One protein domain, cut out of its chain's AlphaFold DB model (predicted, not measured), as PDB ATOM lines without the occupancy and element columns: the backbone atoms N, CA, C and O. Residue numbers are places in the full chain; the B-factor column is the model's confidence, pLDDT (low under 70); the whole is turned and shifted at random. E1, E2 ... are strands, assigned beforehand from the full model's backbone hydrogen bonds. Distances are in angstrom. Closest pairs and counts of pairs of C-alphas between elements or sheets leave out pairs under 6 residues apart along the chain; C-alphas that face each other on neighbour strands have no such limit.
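AT A GLANCE: This is residues 166 to 261 of the 262 residues of an uncharacterized protein of Crenarchaeota archaeon (UniProt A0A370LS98). The strands make a loose, U-shaped wall, like a flattened barrel left open along one side: the four-strand sheet E1, E9, E3, E4 forms one side and the three-strand sheet E2, E8, E7 the other. The small hairpin E5 and E6 joins them at the turn of the U, beside E4, with E6 running on into E7; between E1 and E2 there is no strand pairing. The printed part has 96 residues with nine named strands, E1 to E9 in order along the chain, and no named helix; the class is all strand, though only 41 residues are in named elements. Neighbour strands are antiparallel throughout. The whole is compact, with a radius of gyration of the C-alphas of 12.8 A and spans of 44 by 30 by 19 A.

HOW THE PARTS SIT: Start at the largest sheet, in the order E1, residues 166 to 172, E9, residues 253 to 260, E3, residues 202 to 205, and E4, residues 208 to 210. E1 and E9 are antiparallel at 169 degrees; look for N 167 and O 259, 2.8 A apart. E9 and E3 stand at 171 degrees, with N 204 and O 254 at 2.8 A. In the hairpin E3 and E4, N 205 and O 208 are 2.9 A apart. From edge to edge the way across this sheet turns by 89 degrees. Next comes the hairpin of E5, residues 216 to 219, and E6, residues 227 to 230, with N 218 and O 228 at 2.9 A; the closest C-alphas of E4 and E5, those of Ile 210 and Thr 216, are 5.5 A apart. E6 runs on at 27 degrees into E7, residues 232 to 235, which forms a hairpin with E8, residues 240 to 243; N 233 and O 242 are 2.8 A apart. E8 is the inner strand, with edge strand E2, residues 186 to 188, as its other neighbour; N 187 and O 241 are 2.9 A apart. Residues 175 to 176 pair antiparallel with residues 187 to 188 of E2. E1 and E2 are apart.

IN THESE COORDINATES: Find C-alpha 166 at (108.032, -16.849, 237.671); from there E1 runs 16.1 A to C-alpha 172. E9, the longest strand, begins at C-alpha 253 at (123.786, -3.228, 227.845) and ends 23.2 A away at C-alpha 260, (111.144, -20.169, 237.336). E3 measures 10.3 A, E7 10.0 A and E8 10.4 A.

THE WHOLE: The C-alphas farthest apart, those of Ser 224 and Leu 261, are 44.2 A apart. The links E1 to E2 and E2 to E3 are long, 13 residues each. The printed part has no cut; its mean pLDDT is 94.8, and no printed residue is under 70.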
ATOM      1  N   HIS A 166     106.699 -17.288 238.050       90.88
ATOM      2  CA  HIS A 166     108.032 -16.849 237.671       90.88
ATOM      3  C   HIS A 166     108.360 -15.506 238.326       90.88
ATOM      4  O   HIS A 166     107.475 -14.721 238.660       90.88
ATOM      5  N   GLU A 167     109.647 -15.265 238.534       94.00
ATOM      6  CA  GLU A 167     110.197 -14.001 239.009       94.00
ATOM      7  C   GLU A 167     110.719 -13.211 237.809       94.00
ATOM      8  O   GLU A 167     111.574 -13.696 237.067       94.00
ATOM      9  N   HIS A 168     110.224 -11.990 237.626       96.56
ATOM     10  CA  HIS A 168     110.757 -11.076 236.623       96.56
ATOM     11  C   HIS A 168     111.972 -10.337 237.179       96.56
ATOM     12  O   HIS A 168     111.882  -9.662 238.204       96.56
ATOM     13  N   THR A 169     113.093 -10.422 236.471       97.19
ATOM     14  CA  THR A 169     114.271  -9.592 236.718       97.19
ATOM     15  C   THR A 169     114.297  -8.478 235.679       97.19
ATOM     16  O   THR A 169     114.381  -8.765 234.487       97.19
ATOM     17  N   TYR A 170     114.216  -7.228 236.136       97.75
ATOM     18  CA  TYR A 170     114.224  -6.034 235.286       97.75
ATOM     19  C   TYR A 170     115.552  -5.293 235.383       97.75
ATOM     20  O   TYR A 170     116.176  -5.278 236.449       97.75
ATOM     21  N   ASP A 171     115.938  -4.646 234.286       97.56
ATOM     22  CA  ASP A 171     117.063  -3.713 234.218       97.56
ATOM     23  C   ASP A 171     118.399  -4.299 234.724       97.56
ATOM     24  O   ASP A 171     119.252  -3.597 235.279       97.56
ATOM     25  N   ALA A 172     118.605  -5.608 234.553       97.25
ATOM     26  CA  ALA A 172     119.821  -6.258 235.012       97.25
ATOM     27  C   ALA A 172     120.996  -5.902 234.094       97.25
ATOM     28  O   ALA A 172     120.876  -5.884 232.868       97.25
ATOM     29  N   ILE A 173     122.163  -5.658 234.692       97.75
ATOM     30  CA  ILE A 173     123.404  -5.439 233.947       97.75
ATOM     31  C   ILE A 173     124.092  -6.799 233.778       97.75
ATOM     32  O   ILE A 173     124.555  -7.366 234.776       97.75
ATOM     33  N   PRO A 174     124.178  -7.343 232.551       97.50
ATOM     34  CA  PRO A 174     124.856  -8.607 232.325       97.50
ATOM     35  C   PRO A 174     126.364  -8.464 232.545       97.50
ATOM     36  O   PRO A 174     126.952  -7.396 232.376       97.50
ATOM     37  N   VAL A 175     127.012  -9.571 232.892       97.44
ATOM     38  CA  VAL A 175     128.454  -9.616 233.162       97.44
ATOM     39  C   VAL A 175     129.146 -10.363 232.033       97.44
ATOM     40  O   VAL A 175     128.654 -11.390 231.578       97.44
ATOM     41  N   HIS A 176     130.310  -9.895 231.588       97.50
ATOM     42  CA  HIS A 176     131.102 -10.624 230.598       97.50
ATOM     43  C   HIS A 176     131.410 -12.054 231.057       97.50
ATOM     44  O   HIS A 176     131.758 -12.293 232.216       97.50
ATOM     45  N   ALA A 177     131.330 -13.012 230.129       95.25
ATOM     46  CA  ALA A 177     131.610 -14.415 230.418       95.25
ATOM     47  C   ALA A 177     133.035 -14.611 230.962       95.25
ATOM     48  O   ALA A 177     133.235 -15.366 231.920       95.25
ATOM     49  N   ASN A 178     133.995 -13.868 230.401       93.44
ATOM     50  CA  ASN A 178     135.359 -13.743 230.899       93.44
ATOM     51  C   ASN A 178     135.625 -12.310 231.388       93.44
ATOM     52  O   ASN A 178     135.728 -11.380 230.594       93.44
ATOM     53  N   ILE A 179     135.764 -12.139 232.704       90.62
ATOM     54  CA  ILE A 179     135.954 -10.822 233.331       90.62
ATOM     55  C   ILE A 179     137.396 -10.314 233.168       90.62
ATOM     56  O   ILE A 179     137.611  -9.107 233.115       90.62
ATOM     57  N   SER A 180     138.397 -11.201 233.078       93.62
ATOM     58  CA  SER A 180     139.805 -10.783 232.963       93.62
ATOM     59  C   SER A 180     140.192 -10.355 231.545       93.62
ATOM     60  O   SER A 180     141.128  -9.576 231.383       93.62
ATOM     61  N   SER A 181     139.470 -10.835 230.530       94.00
ATOM     62  CA  SER A 181     139.609 -10.415 229.133       94.00
ATOM     63  C   SER A 181     138.235 -10.420 228.450       94.00
ATOM     64  O   SER A 181     137.909 -11.402 227.777       94.00
ATOM     65  N   PRO A 182     137.419  -9.364 228.635       94.69
ATOM     66  CA  PRO A 182     136.115  -9.249 227.992       94.69
ATOM     67  C   PRO A 182     136.231  -9.286 226.467       94.69
ATOM     68  O   PRO A 182     136.984  -8.516 225.878       94.69
ATOM     69  N   ASP A 183     135.466 -10.166 225.826       94.81
ATOM     70  CA  ASP A 183     135.356 -10.232 224.363       94.81
ATOM     71  C   ASP A 183     134.223  -9.353 223.810       94.81
ATOM     72  O   ASP A 183     134.098  -9.208 222.596       94.81
ATOM     73  N   TYR A 184     133.403  -8.774 224.698       95.94
ATOM     74  CA  TYR A 184     132.207  -7.987 224.375       95.94
ATOM     75  C   TYR A 184     131.195  -8.723 223.481       95.94
ATOM     76  O   TYR A 184     130.382  -8.096 222.804       95.94
ATOM     77  N   ILE A 185     131.243 -10.056 223.487       97.69
ATOM     78  CA  ILE A 185     130.374 -10.948 222.716       97.69
ATOM     79  C   ILE A 185     129.596 -11.841 223.672       97.69
ATOM     80  O   ILE A 185     128.381 -11.959 223.542       97.69
ATOM     81  N   ASN A 186     130.288 -12.462 224.627       98.12
ATOM     82  CA  ASN A 186     129.726 -13.484 225.496       98.12
ATOM     83  C   ASN A 186     129.411 -12.909 226.877       98.12
ATOM     84  O   ASN A 186     130.276 -12.348 227.559       98.12
ATOM     85  N   TYR A 187     128.170 -13.103 227.316       98.31
ATOM     86  CA  TYR A 187     127.639 -12.540 228.550       98.31
ATOM     87  C   TYR A 187     126.938 -13.602 229.399       98.31
ATOM     88  O   TYR A 187     126.329 -14.544 228.895       98.31
ATOM     89  N   LYS A 188     127.006 -13.411 230.713       98.25
ATOM     90  CA  LYS A 188     126.173 -14.052 231.728       98.25
ATOM     91  C   LYS A 188     125.059 -13.084 232.104       98.25
ATOM     92  O   LYS A 188     125.307 -11.883 232.218       98.25
ATOM     93  N   THR A 189     123.857 -13.598 232.341       96.75
ATOM     94  CA  THR A 189     122.707 -12.776 232.753       96.75
ATOM     95  C   THR A 189     122.955 -12.044 234.075       96.75
ATOM     96  O   THR A 189     122.534 -10.908 234.260       96.75
ATOM     97  N   THR A 190     123.700 -12.673 234.981       95.19
ATOM     98  CA  THR A 190     124.112 -12.126 236.281       95.19
ATOM     99  C   THR A 190     125.566 -12.508 236.575       95.19
ATOM    100  O   THR A 190     126.213 -13.219 235.800       95.19
ATOM    101  N   SER A 191     126.095 -12.101 237.732       93.25
ATOM    102  CA  SER A 191     127.440 -12.494 238.178       93.25
ATOM    103  C   SER A 191     127.633 -14.012 238.330       93.25
ATOM    104  O   SER A 191     128.766 -14.487 238.230       93.25
ATOM    105  N   THR A 192     126.558 -14.783 238.526       90.31
ATOM    106  CA  THR A 192     126.598 -16.236 238.764       90.31
ATOM    107  C   THR A 192     125.991 -17.085 237.643       90.31
ATOM    108  O   THR A 192     125.846 -18.286 237.836       90.31
ATOM    109  N   SER A 193     125.726 -16.524 236.454       91.88
ATOM    110  CA  SER A 193     125.102 -17.251 235.326       91.88
ATOM    111  C   SER A 193     123.742 -17.845 235.722       91.88
ATOM    112  O   SER A 193     123.579 -19.045 235.934       91.88
ATOM    113  N   THR A 194     122.750 -16.974 235.903       95.56
ATOM    114  CA  THR A 194     121.411 -17.374 236.349       95.56
ATOM    115  C   THR A 194     120.570 -17.854 235.168       95.56
ATOM    116  O   THR A 194     120.305 -17.081 234.246       95.56
ATOM    117  N   ALA A 195     120.144 -19.120 235.210       96.56
ATOM    118  CA  ALA A 195     119.216 -19.694 234.237       96.56
ATOM    119  C   ALA A 195     117.901 -18.898 234.170       96.56
ATOM    120  O   ALA A 195     117.457 -18.321 235.168       96.56
ATOM    121  N   PHE A 196     117.276 -18.890 232.996       96.94
ATOM    122  CA  PHE A 196     116.055 -18.132 232.720       96.94
ATOM    123  C   PHE A 196     115.048 -18.960 231.912       96.94
ATOM    124  O   PHE A 196     115.396 -19.968 231.299       96.94
ATOM    125  N   VAL A 197     113.780 -18.550 231.910       95.62
ATOM    126  CA  VAL A 197     112.713 -19.207 231.143       95.62
ATOM    127  C   VAL A 197     112.976 -19.010 229.650       95.62
ATOM    128  O   VAL A 197     113.193 -17.886 229.196       95.62
ATOM    129  N   THR A 198     112.953 -20.082 228.856       96.00
ATOM    130  CA  THR A 198     113.189 -20.003 227.404       96.00
ATOM    131  C   THR A 198     112.258 -18.984 226.737       96.00
ATOM    132  O   THR A 198     111.052 -18.998 226.963       96.00
ATOM    133  N   GLY A 199     112.828 -18.087 225.926       95.75
ATOM    134  CA  GLY A 199     112.095 -17.008 225.254       95.75
ATOM    135  C   GLY A 199     111.786 -15.778 226.120       95.75
ATOM    136  O   GLY A 199     111.227 -14.811 225.604       95.75
ATOM    137  N   SER A 200     112.151 -15.773 227.410       97.25
ATOM    138  CA  SER A 200     111.928 -14.615 228.294       97.25
ATOM    139  C   SER A 200     113.032 -13.556 228.241       97.25
ATOM    140  O   SER A 200     112.780 -12.415 228.621       97.25
ATOM    141  N   LEU A 201     114.238 -13.904 227.770       98.25
ATOM    142  CA  LEU A 201     115.373 -12.981 227.733       98.25
ATOM    143  C   LEU A 201     115.121 -11.846 226.733       98.25
ATOM    144  O   LEU A 201     114.886 -12.063 225.543       98.25
ATOM    145  N   ARG A 202     115.217 -10.614 227.223       98.56
ATOM    146  CA  ARG A 202     115.148  -9.377 226.447       98.56
ATOM    147  C   ARG A 202     116.485  -8.674 226.616       98.56
ATOM    148  O   ARG A 202     116.888  -8.415 227.742       98.56
ATOM    149  N   VAL A 203     117.166  -8.376 225.514       98.38
ATOM    150  CA  VAL A 203     118.463  -7.685 225.531       98.38
ATOM    151  C   VAL A 203     118.306  -6.309 224.895       98.38
ATOM    152  O   VAL A 203     117.722  -6.180 223.815       98.38
ATOM    153  N   TYR A 204     118.842  -5.290 225.557       98.38
ATOM    154  CA  TYR A 204     118.833  -3.904 225.107       98.38
ATOM    155  C   TYR A 204     120.262  -3.386 225.031       98.38
ATOM    156  O   TYR A 204     121.032  -3.546 225.975       98.38
ATOM    157  N   ILE A 205     120.605  -2.733 223.922       97.31
ATOM    158  CA  ILE A 205     121.896  -2.064 223.744       97.31
ATOM    159  C   ILE A 205     121.618  -0.605 223.405       97.31
ATOM    160  O   ILE A 205     120.902  -0.316 222.448       97.31
ATOM    161  N   ASN A 206     122.143   0.318 224.213       95.69
ATOM    162  CA  ASN A 206     121.890   1.759 224.107       95.69
ATOM    163  C   ASN A 206     120.385   2.097 224.054       95.69
ATOM    164  O   ASN A 206     119.953   2.972 223.308       95.69
ATOM    165  N   GLY A 207     119.575   1.358 224.821       95.62
ATOM    166  CA  GLY A 207     118.115   1.509 224.869       95.62
ATOM    167  C   GLY A 207     117.350   0.862 223.707       95.62
ATOM    168  O   GLY A 207     116.123   0.906 223.696       95.62
ATOM    169  N   ILE A 208     118.033   0.235 222.743       96.56
ATOM    170  CA  ILE A 208     117.401  -0.450 221.609       96.56
ATOM    171  C   ILE A 208     117.284  -1.941 221.922       96.56
ATOM    172  O   ILE A 208     118.295  -2.616 222.118       96.56
ATOM    173  N   ARG A 209     116.053  -2.466 221.925       97.94
ATOM    174  CA  ARG A 209     115.798  -3.904 222.072       97.94
ATOM    175  C   ARG A 209     116.248  -4.658 220.819       97.94
ATOM    176  O   ARG A 209     115.789  -4.356 219.716       97.94
ATOM    177  N   ILE A 210     117.102  -5.659 220.994       97.44
ATOM    178  CA  ILE A 210     117.548  -6.554 219.917       97.44
ATOM    179  C   ILE A 210     116.764  -7.874 219.943       97.44
ATOM    180  O   ILE A 210     116.189  -8.238 220.972       97.44
ATOM    181  N   SER A 211     116.702  -8.568 218.804       96.38
ATOM    182  CA  SER A 211     115.994  -9.847 218.660       96.38
ATOM    183  C   SER A 211     116.967 -11.030 218.613       96.38
ATOM    184  O   SER A 211     118.134 -10.885 218.240       96.38
ATOM    185  N   GLU A 212     116.468 -12.201 219.002       97.00
ATOM    186  CA  GLU A 212     117.153 -13.483 218.825       97.00
ATOM    187  C   GLU A 212     116.936 -14.046 217.409       97.00
ATOM    188  O   GLU A 212     117.831 -14.669 216.842       97.00
ATOM    189  N   SER A 213     115.767 -13.794 216.806       95.25
ATOM    190  CA  SER A 213     115.403 -14.311 215.478       95.25
ATOM    191  C   SER A 213     115.901 -13.451 214.318       95.25
ATOM    192  O   SER A 213     116.130 -13.965 213.227       95.25
ATOM    193  N   ASP A 214     116.056 -12.147 214.548       95.81
ATOM    194  CA  ASP A 214     116.289 -11.147 213.509       95.81
ATOM    195  C   ASP A 214     117.362 -10.150 213.943       95.81
ATOM    196  O   ASP A 214     117.588  -9.913 215.129       95.81
ATOM    197  N   THR A 215     118.018  -9.521 212.971       95.62
ATOM    198  CA  THR A 215     118.969  -8.446 213.258       95.62
ATOM    199  C   THR A 215     118.265  -7.102 213.395       95.62
ATOM    200  O   THR A 215     117.535  -6.690 212.493       95.62
ATOM    201  N   THR A 216     118.584  -6.367 214.457       96.62
ATOM    202  CA  THR A 216     118.150  -4.984 214.683       96.62
ATOM    203  C   THR A 216     119.337  -4.041 214.497       96.62
ATOM    204  O   THR A 216     120.442  -4.330 214.950       96.62
ATOM    205  N   LEU A 217     119.144  -2.895 213.837       96.38
ATOM    206  CA  LEU A 217     120.196  -1.881 213.741       96.38
ATOM    207  C   LEU A 217     120.370  -1.178 215.093       96.38
ATOM    208  O   LEU A 217     119.441  -0.552 215.595       96.38
ATOM    209  N   VAL A 218     121.578  -1.256 215.652       95.31
ATOM    210  CA  VAL A 218     121.960  -0.589 216.903       95.31
ATOM    211  C   VAL A 218     123.014   0.470 216.605       95.31
ATOM    212  O   VAL A 218     124.005   0.194 215.924       95.31
ATOM    213  N   TYR A 219     122.794   1.680 217.109       93.00
ATOM    214  CA  TYR A 219     123.751   2.779 217.035       93.00
ATOM    215  C   TYR A 219     124.824   2.612 218.116       93.00
ATOM    216  O   TYR A 219     124.474   2.420 219.283       93.00
ATOM    217  N   SER A 220     126.108   2.684 217.753       86.06
ATOM    218  CA  SER A 220     127.180   2.723 218.755       86.06
ATOM    219  C   SER A 220     127.168   4.075 219.466       86.06
ATOM    220  O   SER A 220     127.057   5.111 218.815       86.06
ATOM    221  N   GLY A 221     127.255   4.088 220.799       74.75
ATOM    222  CA  GLY A 221     126.997   5.262 221.656       74.75
ATOM    223  C   GLY A 221     127.935   6.472 221.480       74.75
ATOM    224  O   GLY A 221     127.902   7.406 222.278       74.75
ATOM    225  N   SER A 222     128.779   6.482 220.447       78.69
ATOM    226  CA  SER A 222     129.685   7.576 220.096       78.69
ATOM    227  C   SER A 222     129.012   8.593 219.158       78.69
ATOM    228  O   SER A 222     128.244   8.199 218.282       78.69
ATOM    229  N   PRO A 223     129.325   9.903 219.230       75.69
ATOM    230  CA  PRO A 223     128.878  10.902 218.246       75.69
ATOM    231  C   PRO A 223     129.288  10.604 216.795       75.69
ATOM    232  O   PRO A 223     128.682  11.124 215.864       75.69
ATOM    233  N   SER A 224     130.319   9.779 216.599       79.88
ATOM    234  CA  SER A 224     130.767   9.290 215.289       79.88
ATOM    235  C   SER A 224     130.314   7.850 215.012       79.88
ATOM    236  O   SER A 224     130.953   7.150 214.225       79.88
ATOM    237  N   GLY A 225     129.297   7.375 215.731       77.75
ATOM    238  CA  GLY A 225     128.871   5.985 215.728       77.75
ATOM    239  C   GLY A 225     128.286   5.532 214.394       77.75
ATOM    240  O   GLY A 225     127.784   6.323 213.594       77.75
ATOM    241  N   THR A 226     128.344   4.226 214.154       89.62
ATOM    242  CA  THR A 226     127.754   3.586 212.975       89.62
ATOM    243  C   THR A 226     126.610   2.682 213.398       89.62
ATOM    244  O   THR A 226     126.719   1.927 214.366       89.62
ATOM    245  N   TRP A 227     125.517   2.712 212.639       94.12
ATOM    246  CA  TRP A 227     124.442   1.739 212.790       94.12
ATOM    247  C   TRP A 227     124.930   0.372 212.333       94.12
ATOM    248  O   TRP A 227     125.341   0.209 211.186       94.12
ATOM    249  N   THR A 228     124.876  -0.606 213.228       95.69
ATOM    250  CA  THR A 228     125.359  -1.957 212.948       95.69
ATOM    251  C   THR A 228     124.263  -2.964 213.261       95.69
ATOM    252  O   THR A 228     123.586  -2.850 214.281       95.69
ATOM    253  N   ALA A 229     124.078  -3.939 212.374       97.25
ATOM    254  CA  ALA A 229     123.101  -5.004 212.547       97.25
ATOM    255  C   ALA A 229     123.522  -5.935 213.695       97.25
ATOM    256  O   ALA A 229     124.568  -6.583 213.629       97.25
ATOM    257  N   THR A 230     122.702  -5.994 214.740       97.81
ATOM    258  CA  THR A 230     122.966  -6.755 215.962       97.81
ATOM    259  C   THR A 230     121.815  -7.712 216.254       97.81
ATOM    260  O   THR A 230     120.647  -7.337 216.167       97.81
ATOM    261  N   SER A 231     122.153  -8.933 216.642       98.31
ATOM    262  CA  SER A 231     121.242  -9.928 217.214       98.31
ATOM    263  C   SER A 231     121.955 -10.659 218.353       98.31
ATOM    264  O   SER A 231     123.146 -10.429 218.598       98.31
ATOM    265  N   PHE A 232     121.240 -11.528 219.062       98.62
ATOM    266  CA  PHE A 232     121.829 -12.385 220.087       98.62
ATOM    267  C   PHE A 232     121.370 -13.838 219.944       98.62
ATOM    268  O   PHE A 232     120.431 -14.135 219.217       98.62
ATOM    269  N   THR A 233     122.043 -14.745 220.641       98.50
ATOM    270  CA  THR A 233     121.630 -16.138 220.826       98.50
ATOM    271  C   THR A 233     121.636 -16.433 222.317       98.50
ATOM    272  O   THR A 233     122.675 -16.293 222.967       98.50
ATOM    273  N   GLY A 234     120.474 -16.776 222.872       97.88
ATOM    274  CA  GLY A 234     120.306 -17.076 224.287       97.88
ATOM    275  C   GLY A 234     120.582 -18.543 224.611       97.88
ATOM    276  O   GLY A 234     120.231 -19.447 223.860       97.88
ATOM    277  N   ASP A 235     121.166 -18.789 225.779       98.25
ATOM    278  CA  ASP A 235     121.273 -20.108 226.396       98.25
ATOM    279  C   ASP A 235     120.581 -20.062 227.761       98.25
ATOM    280  O   ASP A 235     121.161 -19.703 228.793       98.25
ATOM    281  N   ALA A 236     119.293 -20.401 227.727       97.69
ATOM    282  CA  ALA A 236     118.396 -20.383 228.876       97.69
ATOM    283  C   ALA A 236     118.872 -21.285 230.023       97.69
ATOM    284  O   ALA A 236     118.692 -20.942 231.190       97.69
ATOM    285  N   VAL A 237     119.506 -22.416 229.692       97.00
ATOM    286  CA  VAL A 237     119.941 -23.424 230.666       97.00
ATOM    287  C   VAL A 237     121.176 -22.943 231.419       97.00
ATOM    288  O   VAL A 237     121.234 -23.066 232.640       97.00
ATOM    289  N   ASN A 238     122.145 -22.363 230.710       97.50
ATOM    290  CA  ASN A 238     123.395 -21.898 231.313       97.50
ATOM    291  C   ASN A 238     123.334 -20.445 231.818       97.50
ATOM    292  O   ASN A 238     124.293 -19.957 232.428       97.50
ATOM    293  N   GLY A 239     122.227 -19.735 231.582       97.62
ATOM    294  CA  GLY A 239     122.081 -18.341 231.996       97.62
ATOM    295  C   GLY A 239     123.045 -17.412 231.262       97.62
ATOM    296  O   GLY A 239     123.596 -16.482 231.857       97.62
ATOM    297  N   THR A 240     123.299 -17.695 229.985       98.38
ATOM    298  CA  THR A 240     124.234 -16.942 229.143       98.38
ATOM    299  C   THR A 240     123.581 -16.506 227.844       98.38
ATOM    300  O   THR A 240     122.551 -17.038 227.442       98.38
ATOM    301  N   PHE A 241     124.194 -15.550 227.159       98.62
ATOM    302  CA  PHE A 241     123.867 -15.226 225.777       98.62
ATOM    303  C   PHE A 241     125.108 -14.709 225.050       98.62
ATOM    304  O   PHE A 241     126.050 -14.211 225.675       98.62
ATOM    305  N   ALA A 242     125.099 -14.829 223.727       98.56
ATOM    306  CA  ALA A 242     126.155 -14.325 222.861       98.56
ATOM    307  C   ALA A 242     125.578 -13.339 221.845       98.56
ATOM    308  O   ALA A 242     124.559 -13.617 221.215       98.56
ATOM    309  N   LEU A 243     126.225 -12.191 221.676       98.25
ATOM    310  CA  LEU A 243     125.927 -11.265 220.587       98.25
ATOM    311  C   LEU A 243     126.513 -11.799 219.274       98.25
ATOM    312  O   LEU A 243     127.536 -12.479 219.263       98.25
ATOM    313  N   ASN A 244     125.918 -11.447 218.136       98.19
ATOM    314  CA  ASN A 244     126.469 -11.816 216.823       98.19
ATOM    315  C   ASN A 244     127.762 -11.053 216.455       98.19
ATOM    316  O   ASN A 244     128.372 -11.328 215.420       98.19
ATOM    317  N   ARG A 245     128.162 -10.070 217.269       96.12
ATOM    318  CA  ARG A 245     129.350  -9.226 217.100       96.12
ATOM    319  C   ARG A 245     129.795  -8.646 218.441       96.12
ATOM    320  O   ARG A 245     128.985  -8.542 219.357       96.12
ATOM    321  N   ALA A 246     131.044  -8.193 218.516       96.12
ATOM    322  CA  ALA A 246     131.510  -7.401 219.649       96.12
ATOM    323  C   ALA A 246     130.864  -6.004 219.647       96.12
ATOM    324  O   ALA A 246     130.646  -5.408 218.582       96.12
ATOM    325  N   ILE A 247     130.566  -5.497 220.842       93.62
ATOM    326  CA  ILE A 247     130.166  -4.103 221.077       93.62
ATOM    327  C   ILE A 247     131.328  -3.285 221.639       93.62
ATOM    328  O   ILE A 247     132.329  -3.844 222.092       93.62
ATOM    329  N   ASP A 248     131.197  -1.962 221.606       91.19
ATOM    330  CA  ASP A 248     132.224  -1.075 222.139       91.19
ATOM    331  C   ASP A 248     132.091  -0.955 223.660       91.19
ATOM    332  O   ASP A 248     131.003  -1.041 224.226       91.19
ATOM    333  N   SER A 249     133.193  -0.659 224.352       89.19
ATOM    334  CA  SER A 249     133.182  -0.471 225.810       89.19
ATOM    335  C   SER A 249     132.336   0.720 226.284       89.19
ATOM    336  O   SER A 249     132.119   0.871 227.482       89.19
ATOM    337  N   GLY A 250     131.929   1.605 225.367       89.62
ATOM    338  CA  GLY A 250     131.032   2.729 225.640       89.62
ATOM    339  C   GLY A 250     129.548   2.398 225.467       89.62
ATOM    340  O   GLY A 250     128.711   3.223 225.830       89.62
ATOM    341  N   ASP A 251     129.212   1.228 224.923       93.38
ATOM    342  CA  ASP A 251     127.825   0.807 224.765       93.38
ATOM    343  C   ASP A 251     127.250   0.352 226.116       93.38
ATOM    344  O   ASP A 251     127.899  -0.339 226.903       93.38
ATOM    345  N   THR A 252     126.004   0.735 226.394       95.50
ATOM    346  CA  THR A 252     125.267   0.283 227.581       95.50
ATOM    347  C   THR A 252     124.433  -0.934 227.232       95.50
ATOM    348  O   THR A 252     123.612  -0.864 226.317       95.50
ATOM    349  N   ILE A 253     124.596  -2.019 227.984       97.50
ATOM    350  CA  ILE A 253     123.786  -3.228 227.845       97.50
ATOM    351  C   ILE A 253     122.926  -3.447 229.091       97.50
ATOM    352  O   ILE A 253     123.413  -3.371 230.218       97.50
ATOM    353  N   ILE A 254     121.642  -3.708 228.865       98.31
ATOM    354  CA  ILE A 254     120.642  -4.012 229.889       98.31
ATOM    355  C   ILE A 254     119.885  -5.259 229.442       98.31
ATOM    356  O   ILE A 254     119.669  -5.453 228.242       98.31
ATOM    357  N   ILE A 255     119.485  -6.104 230.388       98.44
ATOM    358  CA  ILE A 255     118.634  -7.255 230.112       98.44
ATOM    359  C   ILE A 255     117.446  -7.337 231.070       98.44
ATOM    360  O   ILE A 255     117.564  -7.008 232.249       98.44
ATOM    361  N   ASP A 256     116.344  -7.884 230.563       98.38
ATOM    362  CA  ASP A 256     115.240  -8.396 231.375       98.38
ATOM    363  C   ASP A 256     115.110  -9.897 231.132       98.38
ATOM    364  O   ASP A 256     115.306 -10.360 230.006       98.38
ATOM    365  N   PHE A 257     114.745 -10.667 232.149       97.81
ATOM    366  CA  PHE A 257     114.459 -12.090 231.979       97.81
ATOM    367  C   PHE A 257     113.593 -12.627 233.112       97.81
ATOM    368  O   PHE A 257     113.539 -12.058 234.204       97.81
ATOM    369  N   ASP A 258     112.952 -13.763 232.855       96.94
ATOM    370  CA  ASP A 258     112.065 -14.404 233.813       96.94
ATOM    371  C   ASP A 258     112.757 -15.649 234.378       96.94
ATOM    372  O   ASP A 258     113.428 -16.389 233.653       96.94
ATOM    373  N   ARG A 259     112.607 -15.899 235.676       94.38
ATOM    374  CA  ARG A 259     113.141 -17.081 236.365       94.38
ATOM    375  C   ARG A 259     111.993 -17.948 236.849       94.38
ATOM    376  O   ARG A 259     111.037 -17.426 237.407       94.38
ATOM    377  N   SER A 260     112.100 -19.263 236.692       90.25
ATOM    378  CA  SER A 260     111.144 -20.169 237.336       90.25
ATOM    379  C   SER A 260     111.310 -20.102 238.856       90.25
ATOM    380  O   SER A 260     112.439 -20.059 239.347       90.25
ATOM    381  N   LEU A 261     110.200 -20.109 239.598       81.19
ATOM    382  CA  LEU A 261     110.200 -20.157 241.069       81.19
ATOM    383  C   LEU A 261     110.291 -21.591 241.630       81.19
ATOM    384  O   LEU A 261     110.150 -21.792 242.836       81.19
TER     385      LEU A 261